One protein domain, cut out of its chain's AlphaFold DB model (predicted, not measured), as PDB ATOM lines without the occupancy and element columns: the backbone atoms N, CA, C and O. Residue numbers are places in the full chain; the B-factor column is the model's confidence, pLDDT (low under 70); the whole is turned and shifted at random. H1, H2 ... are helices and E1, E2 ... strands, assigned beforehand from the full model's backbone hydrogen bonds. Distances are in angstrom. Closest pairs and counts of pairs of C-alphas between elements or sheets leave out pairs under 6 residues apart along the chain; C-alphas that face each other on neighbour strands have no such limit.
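Overview. This is residues 5 to 53 of the 136 residues of an uncharacterized protein of Candidatus Diapherotrites archaeon (UniProt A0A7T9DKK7). A long helix, H1, folds back over one face of a two-stranded hairpin, E1 and E2, and its residues 46 to 52 stick out past it. The 49 printed residues, in the order E1, E2, H1, form a loose rod of mixed class, with an antiparallel sheet, spans of 44 by 18 by 8 A and a radius of gyration of the C-alphas of 13.1 A.

Along the chain. Find C-alpha 5 at (38.323, 24.769, 39.812), where E1, residues 5 to 11, begins its 19.7 A. E2, residues 14 to 21, covers 22.5 A. From C-alpha 28 at (50.246, 22.335, 42.862), H1 runs 36.7 A to C-alpha 52 at (26.172, 45.800, 57.680).

Arrangement. Look first at the hairpin E1 and E2, antiparallel at 165 degrees, where N 7 and O 18 are within hydrogen-bond range at 2.8 A. The closest C-alphas of E1 and H1, Phe 7 and Ala 38, are 6.7 A apart; those of E2 and H1, Leu 20 and Leu 34, 7.7 A. In H1 every O i to N i+4 pair is within hydrogen-bond range.

Size, cuts and confidence. The C-alphas farthest apart, of Asn 25 and Met 53, are 43.9 A apart. The printed part has no cut and no long link; residues 12 to 13 have pLDDT under 70.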
ATOM      1  N   ILE A   5      38.756  24.109  38.576       79.00
ATOM      2  CA  ILE A   5      38.323  24.769  39.812       79.00
ATOM      3  C   ILE A   5      37.767  26.139  39.436       79.00
ATOM      4  O   ILE A   5      38.440  26.944  38.791       79.00
ATOM      5  N   GLN A   6      36.534  26.421  39.851       82.62
ATOM      6  CA  GLN A   6      35.881  27.703  39.613       82.62
ATOM      7  C   GLN A   6      35.371  28.300  40.923       82.62
ATOM      8  O   GLN A   6      34.645  27.657  41.677       82.62
ATOM      9  N   PHE A   7      35.721  29.561  41.151       82.81
ATOM     10  CA  PHE A   7      35.138  30.413  42.173       82.81
ATOM     11  C   PHE A   7      34.424  31.570  41.481       82.81
ATOM     12  O   PHE A   7      35.066  32.427  40.872       82.81
ATOM     13  N   SER A   8      33.095  31.586  41.549       83.31
ATOM     14  CA  SER A   8      32.275  32.642  40.963       83.31
ATOM     15  C   SER A   8      31.301  33.200  41.989       83.31
ATOM     16  O   SER A   8      30.511  32.457  42.568       83.31
ATOM     17  N   ALA A   9      31.324  34.513  42.154       81.44
ATOM     18  CA  ALA A   9      30.326  35.283  42.864       81.44
ATOM     19  C   ALA A   9      29.775  36.348  41.916       81.44
ATOM     20  O   ALA A   9      30.538  37.141  41.357       81.44
ATOM     21  N   ASP A  10      28.455  36.356  41.752       82.88
ATOM     22  CA  ASP A  10      27.725  37.405  41.047       82.88
ATOM     23  C   ASP A  10      26.582  37.881  41.942       82.88
ATOM     24  O   ASP A  10      25.515  37.274  42.035       82.88
ATOM     25  N   PHE A  11      26.866  38.932  42.704       76.75
ATOM     26  CA  PHE A  11      25.925  39.561  43.617       76.75
ATOM     27  C   PHE A  11      26.005  41.086  43.448       76.75
ATOM     28  O   PHE A  11      27.079  41.585  43.104       76.75
ATOM     29  N   PRO A  12      24.938  41.866  43.733       67.69
ATOM     30  CA  PRO A  12      24.875  43.306  43.441       67.69
ATOM     31  C   PRO A  12      25.999  44.219  43.973       67.69
ATOM     32  O   PRO A  12      25.985  45.399  43.661       67.69
ATOM     33  N   ASN A  13      26.972  43.721  44.745       67.94
ATOM     34  CA  ASN A  13      28.188  44.448  45.145       67.94
ATOM     35  C   ASN A  13      29.434  43.544  45.234       67.94
ATOM     36  O   ASN A  13      30.414  43.894  45.884       67.94
ATOM     37  N   TRP A  14      29.388  42.360  44.626       74.94
ATOM     38  CA  TRP A  14      30.493  41.414  44.620       74.94
ATOM     39  C   TRP A  14      30.484  40.648  43.305       74.94
ATOM     40  O   TRP A  14      29.661  39.761  43.094       74.94
ATOM     41  N   LYS A  15      31.394  41.040  42.416       78.19
ATOM     42  CA  LYS A  15      31.671  40.336  41.167       78.19
ATOM     43  C   LYS A  15      33.078  39.789  41.255       78.19
ATOM     44  O   LYS A  15      34.042  40.552  41.250       78.19
ATOM     45  N   ASN A  16      33.193  38.479  41.385       76.44
ATOM     46  CA  ASN A  16      34.480  37.809  41.392       76.44
ATOM     47  C   ASN A  16      34.351  36.523  40.593       76.44
ATOM     48  O   ASN A  16      33.515  35.687  40.911       76.44
ATOM     49  N   ALA A  17      35.158  36.380  39.553       77.50
ATOM     50  CA  ALA A  17      35.247  35.159  38.781       77.50
ATOM     51  C   ALA A  17      36.722  34.789  38.683       77.50
ATOM     52  O   ALA A  17      37.510  35.492  38.049       77.50
ATOM     53  N   LYS A  18      37.093  33.688  39.331       77.38
ATOM     54  CA  LYS A  18      38.376  33.030  39.129       77.38
ATOM     55  C   LYS A  18      38.134  31.613  38.648       77.38
ATOM     56  O   LYS A  18      37.308  30.886  39.197       77.38
ATOM     57  N   HIS A  19      38.868  31.236  37.619       80.12
ATOM     58  CA  HIS A  19      38.808  29.913  37.035       80.12
ATOM     59  C   HIS A  19      40.227  29.425  36.777       80.12
ATOM     60  O   HIS A  19      41.067  30.190  36.305       80.12
ATOM     61  N   LEU A  20      40.468  28.162  37.101       78.31
ATOM     62  CA  LEU A  20      41.657  27.425  36.712       78.31
ATOM     63  C   LEU A  20      41.187  26.140  36.041       78.31
ATOM     64  O   LEU A  20      40.548  25.298  36.679       78.31
ATOM     65  N   SER A  21      41.488  26.009  34.757       79.12
ATOM     66  CA  SER A  21      41.249  24.777  34.015       79.12
ATOM     67  C   SER A  21      42.239  23.709  34.488       79.12
ATOM     68  O   SER A  21      43.416  24.004  34.691       79.12
ATOM     69  N   ILE A  22      41.755  22.483  34.687       76.50
ATOM     70  CA  ILE A  22      42.545  21.322  35.102       76.50
ATOM     71  C   ILE A  22      42.653  20.363  33.913       76.50
ATOM     72  O   ILE A  22      41.674  19.785  33.451       76.50
ATOM     73  N   SER A  23      43.877  20.201  33.443       76.88
ATOM     74  CA  SER A  23      44.356  19.325  32.379       76.88
ATOM     75  C   SER A  23      45.167  18.125  32.900       76.88
ATOM     76  O   SER A  23      45.478  17.229  32.118       76.88
ATOM     77  N   GLY A  24      45.479  18.068  34.202       71.88
ATOM     78  CA  GLY A  24      46.204  16.971  34.856       71.88
ATOM     79  C   GLY A  24      47.705  17.214  35.053       71.88
ATOM     80  O   GLY A  24      48.365  16.383  35.672       71.88
ATOM     81  N   ASN A  25      48.237  18.341  34.568       79.12
ATOM     82  CA  ASN A  25      49.644  18.749  34.699       79.12
ATOM     83  C   ASN A  25      49.803  20.069  35.477       79.12
ATOM     84  O   ASN A  25      50.817  20.753  35.343       79.12
ATOM     85  N   GLU A  26      48.789  20.474  36.241       79.19
ATOM     86  CA  GLU A  26      48.801  21.746  36.961       79.19
ATOM     87  C   GLU A  26      49.872  21.730  38.045       79.19
ATOM     88  O   GLU A  26      49.994  20.774  38.812       79.19
ATOM     89  N   ASP A  27      50.609  22.832  38.150       84.31
ATOM     90  CA  ASP A  27      51.512  23.052  39.268       84.31
ATOM     91  C   ASP A  27      50.689  23.143  40.572       84.31
ATOM     92  O   ASP A  27      49.832  24.030  40.695       84.31
ATOM     93  N   PRO A  28      50.929  22.269  41.573       87.12
ATOM     94  CA  PRO A  28      50.246  22.335  42.862       87.12
ATOM     95  C   PRO A  28      50.314  23.720  43.518       87.12
ATOM     96  O   PRO A  28      49.367  24.120  44.197       87.12
ATOM     97  N   ALA A  29      51.388  24.486  43.287       86.19
ATOM     98  CA  ALA A  29      51.510  25.847  43.799       86.19
ATOM     99  C   ALA A  29      50.449  26.791  43.205       86.19
ATOM    100  O   ALA A  29      49.878  27.608  43.932       86.19
ATOM    101  N   GLN A  30      50.119  26.648  41.917       85.00
ATOM    102  CA  GLN A  30      49.072  27.439  41.260       85.00
ATOM    103  C   GLN A  30      47.684  27.109  41.817       85.00
ATOM    104  O   GLN A  30      46.874  28.010  42.052       85.00
ATOM    105  N   VAL A  31      47.424  25.826  42.091       86.75
ATOM    106  CA  VAL A  31      46.176  25.380  42.727       86.75
ATOM    107  C   VAL A  31      46.054  25.965  44.136       86.75
ATOM    108  O   VAL A  31      45.017  26.536  44.480       86.75
ATOM    109  N   ILE A  32      47.117  25.889  44.942       87.62
ATOM    110  CA  ILE A  32      47.146  26.448  46.302       87.62
ATOM    111  C   ILE A  32      46.906  27.962  46.274       87.62
ATOM    112  O   ILE A  32      46.074  28.464  47.029       87.62
ATOM    113  N   GLN A  33      47.568  28.688  45.372       84.56
ATOM    114  CA  GLN A  33      47.422  30.140  45.257       84.56
ATOM    115  C   GLN A  33      46.002  30.563  44.848       84.56
ATOM    116  O   GLN A  33      45.471  31.563  45.351       84.56
ATOM    117  N   LEU A  34      45.357  29.800  43.958       86.06
ATOM    118  CA  LEU A  34      43.960  30.019  43.592       86.06
ATOM    119  C   LEU A  34      43.039  29.868  44.808       86.06
ATOM    120  O   LEU A  34      42.229  30.759  45.071       86.06
ATOM    121  N   LEU A  35      43.177  28.760  45.544       87.50
ATOM    122  CA  LEU A  35      42.361  28.463  46.723       87.50
ATOM    123  C   LEU A  35      42.565  29.509  47.820       87.50
ATOM    124  O   LEU A  35      41.591  30.018  48.368       87.50
ATOM    125  N   GLN A  36      43.813  29.902  48.073       86.62
ATOM    126  CA  GLN A  36      44.146  30.969  49.010       86.62
ATOM    127  C   GLN A  36      43.456  32.285  48.630       86.62
ATOM    128  O   GLN A  36      42.815  32.906  49.477       86.62
ATOM    129  N   THR A  37      43.524  32.691  47.355       84.75
ATOM    130  CA  THR A  37      42.857  33.926  46.917       84.75
ATOM    131  C   THR A  37      41.338  33.838  47.101       84.75
ATOM    132  O   THR A  37      40.692  34.829  47.439       84.75
ATOM    133  N   ALA A  38      40.741  32.668  46.848       85.81
ATOM    134  CA  ALA A  38      39.310  32.467  47.051       85.81
ATOM    135  C   ALA A  38      38.931  32.618  48.534       85.81
ATOM    136  O   ALA A  38      37.945  33.290  48.838       85.81
ATOM    137  N   THR A  39      39.735  32.070  49.451       86.81
ATOM    138  CA  THR A  39      39.543  32.227  50.901       86.81
ATOM    139  C   THR A  39      39.636  33.687  51.338       86.81
ATOM    140  O   THR A  39      38.721  34.173  51.992       86.81
ATOM    141  N   GLU A  40      40.668  34.423  50.912       85.69
ATOM    142  CA  GLU A  40      40.820  35.851  51.244       85.69
ATOM    143  C   GLU A  40      39.605  36.673  50.789       85.69
ATOM    144  O   GLU A  40      39.088  37.518  51.521       85.69
ATOM    145  N   LYS A  41      39.088  36.381  49.590       85.69
ATOM    146  CA  LYS A  41      37.910  37.065  49.044       85.69
ATOM    147  C   LYS A  41      36.622  36.721  49.790       85.69
ATOM    148  O   LYS A  41      35.738  37.570  49.876       85.69
ATOM    149  N   LEU A  42      36.502  35.503  50.316       87.44
ATOM    150  CA  LEU A  42      35.387  35.120  51.181       87.44
ATOM    151  C   LEU A  42      35.453  35.847  52.528       87.44
ATOM    152  O   LEU A  42      34.434  36.381  52.965       87.44
ATOM    153  N   ASP A  43      36.634  35.926  53.140       86.12
ATOM    154  CA  ASP A  43      36.835  36.616  54.418       86.12
ATOM    155  C   ASP A  43      36.506  38.114  54.317       86.12
ATOM    156  O   ASP A  43      35.760  38.643  55.145       86.12
ATOM    157  N   GLU A  44      36.970  38.786  53.254       85.75
ATOM    158  CA  GLU A  44      36.623  40.185  52.955       85.75
ATOM    159  C   GLU A  44      35.097  40.391  52.898       85.75
ATOM    160  O   GLU A  44      34.557  41.357  53.449       85.75
ATOM    161  N   MET A  45      34.381  39.470  52.249       87.50
ATOM    162  CA  MET A  45      32.929  39.557  52.103       87.50
ATOM    163  C   MET A  45      32.174  39.242  53.390       87.50
ATOM    164  O   MET A  45      31.156  39.886  53.666       87.50
ATOM    165  N   ILE A  46      32.664  38.293  54.189       88.12
ATOM    166  CA  ILE A  46      32.148  38.034  55.533       88.12
ATOM    167  C   ILE A  46      32.227  39.321  56.352       88.12
ATOM    168  O   ILE A  46      31.216  39.762  56.898       88.12
ATOM    169  N   GLU A  47      33.391  39.971  56.388       86.56
ATOM    170  CA  GLU A  47      33.572  41.203  57.154       86.56
ATOM    171  C   GLU A  47      32.675  42.339  56.638       86.56
ATOM    172  O   GLU A  47      32.061  43.061  57.430       86.56
ATOM    173  N   PHE A  48      32.529  42.471  55.317       87.00
ATOM    174  CA  PHE A  48      31.623  43.440  54.701       87.00
ATOM    175  C   PHE A  48      30.167  43.262  55.160       87.00
ATOM    176  O   PHE A  48      29.518  44.238  55.552       87.00
ATOM    177  N   TYR A  49      29.640  42.036  55.144       86.19
ATOM    178  CA  TYR A  49      28.260  41.780  55.567       86.19
ATOM    179  C   TYR A  49      28.080  41.854  57.079       86.19
ATOM    180  O   TYR A  49      27.076  42.398  57.541       86.19
ATOM    181  N   LEU A  50      29.063  41.402  57.857       85.69
ATOM    182  CA  LEU A  50      29.043  41.551  59.308       85.69
ATOM    183  C   LEU A  50      29.005  43.034  59.723       85.69
ATOM    184  O   LEU A  50      28.251  43.398  60.623       85.69
ATOM    185  N   LYS A  51      29.738  43.922  59.032       83.56
ATOM    186  CA  LYS A  51      29.665  45.380  59.265       83.56
ATOM    187  C   LYS A  51      28.267  45.940  58.994       83.56
ATOM    188  O   LYS A  51      27.799  46.798  59.739       83.56
ATOM    189  N   LYS A  52      27.565  45.420  57.982       83.19
ATOM    190  CA  LYS A  52      26.172  45.800  57.680       83.19
ATOM    191  C   LYS A  52      25.165  45.330  58.731       83.19
ATOM    192  O   LYS A  52      24.106  45.935  58.846       83.19
ATOM    193  N   MET A  53      25.492  44.303  59.517       78.00
ATOM    194  CA  MET A  53      24.670  43.857  60.651       78.00
ATOM    195  C   MET A  53      24.764  44.789  61.878       78.00
ATOM    196  O   MET A  53      24.103  44.549  62.885       78.00
TER     197      MET A  53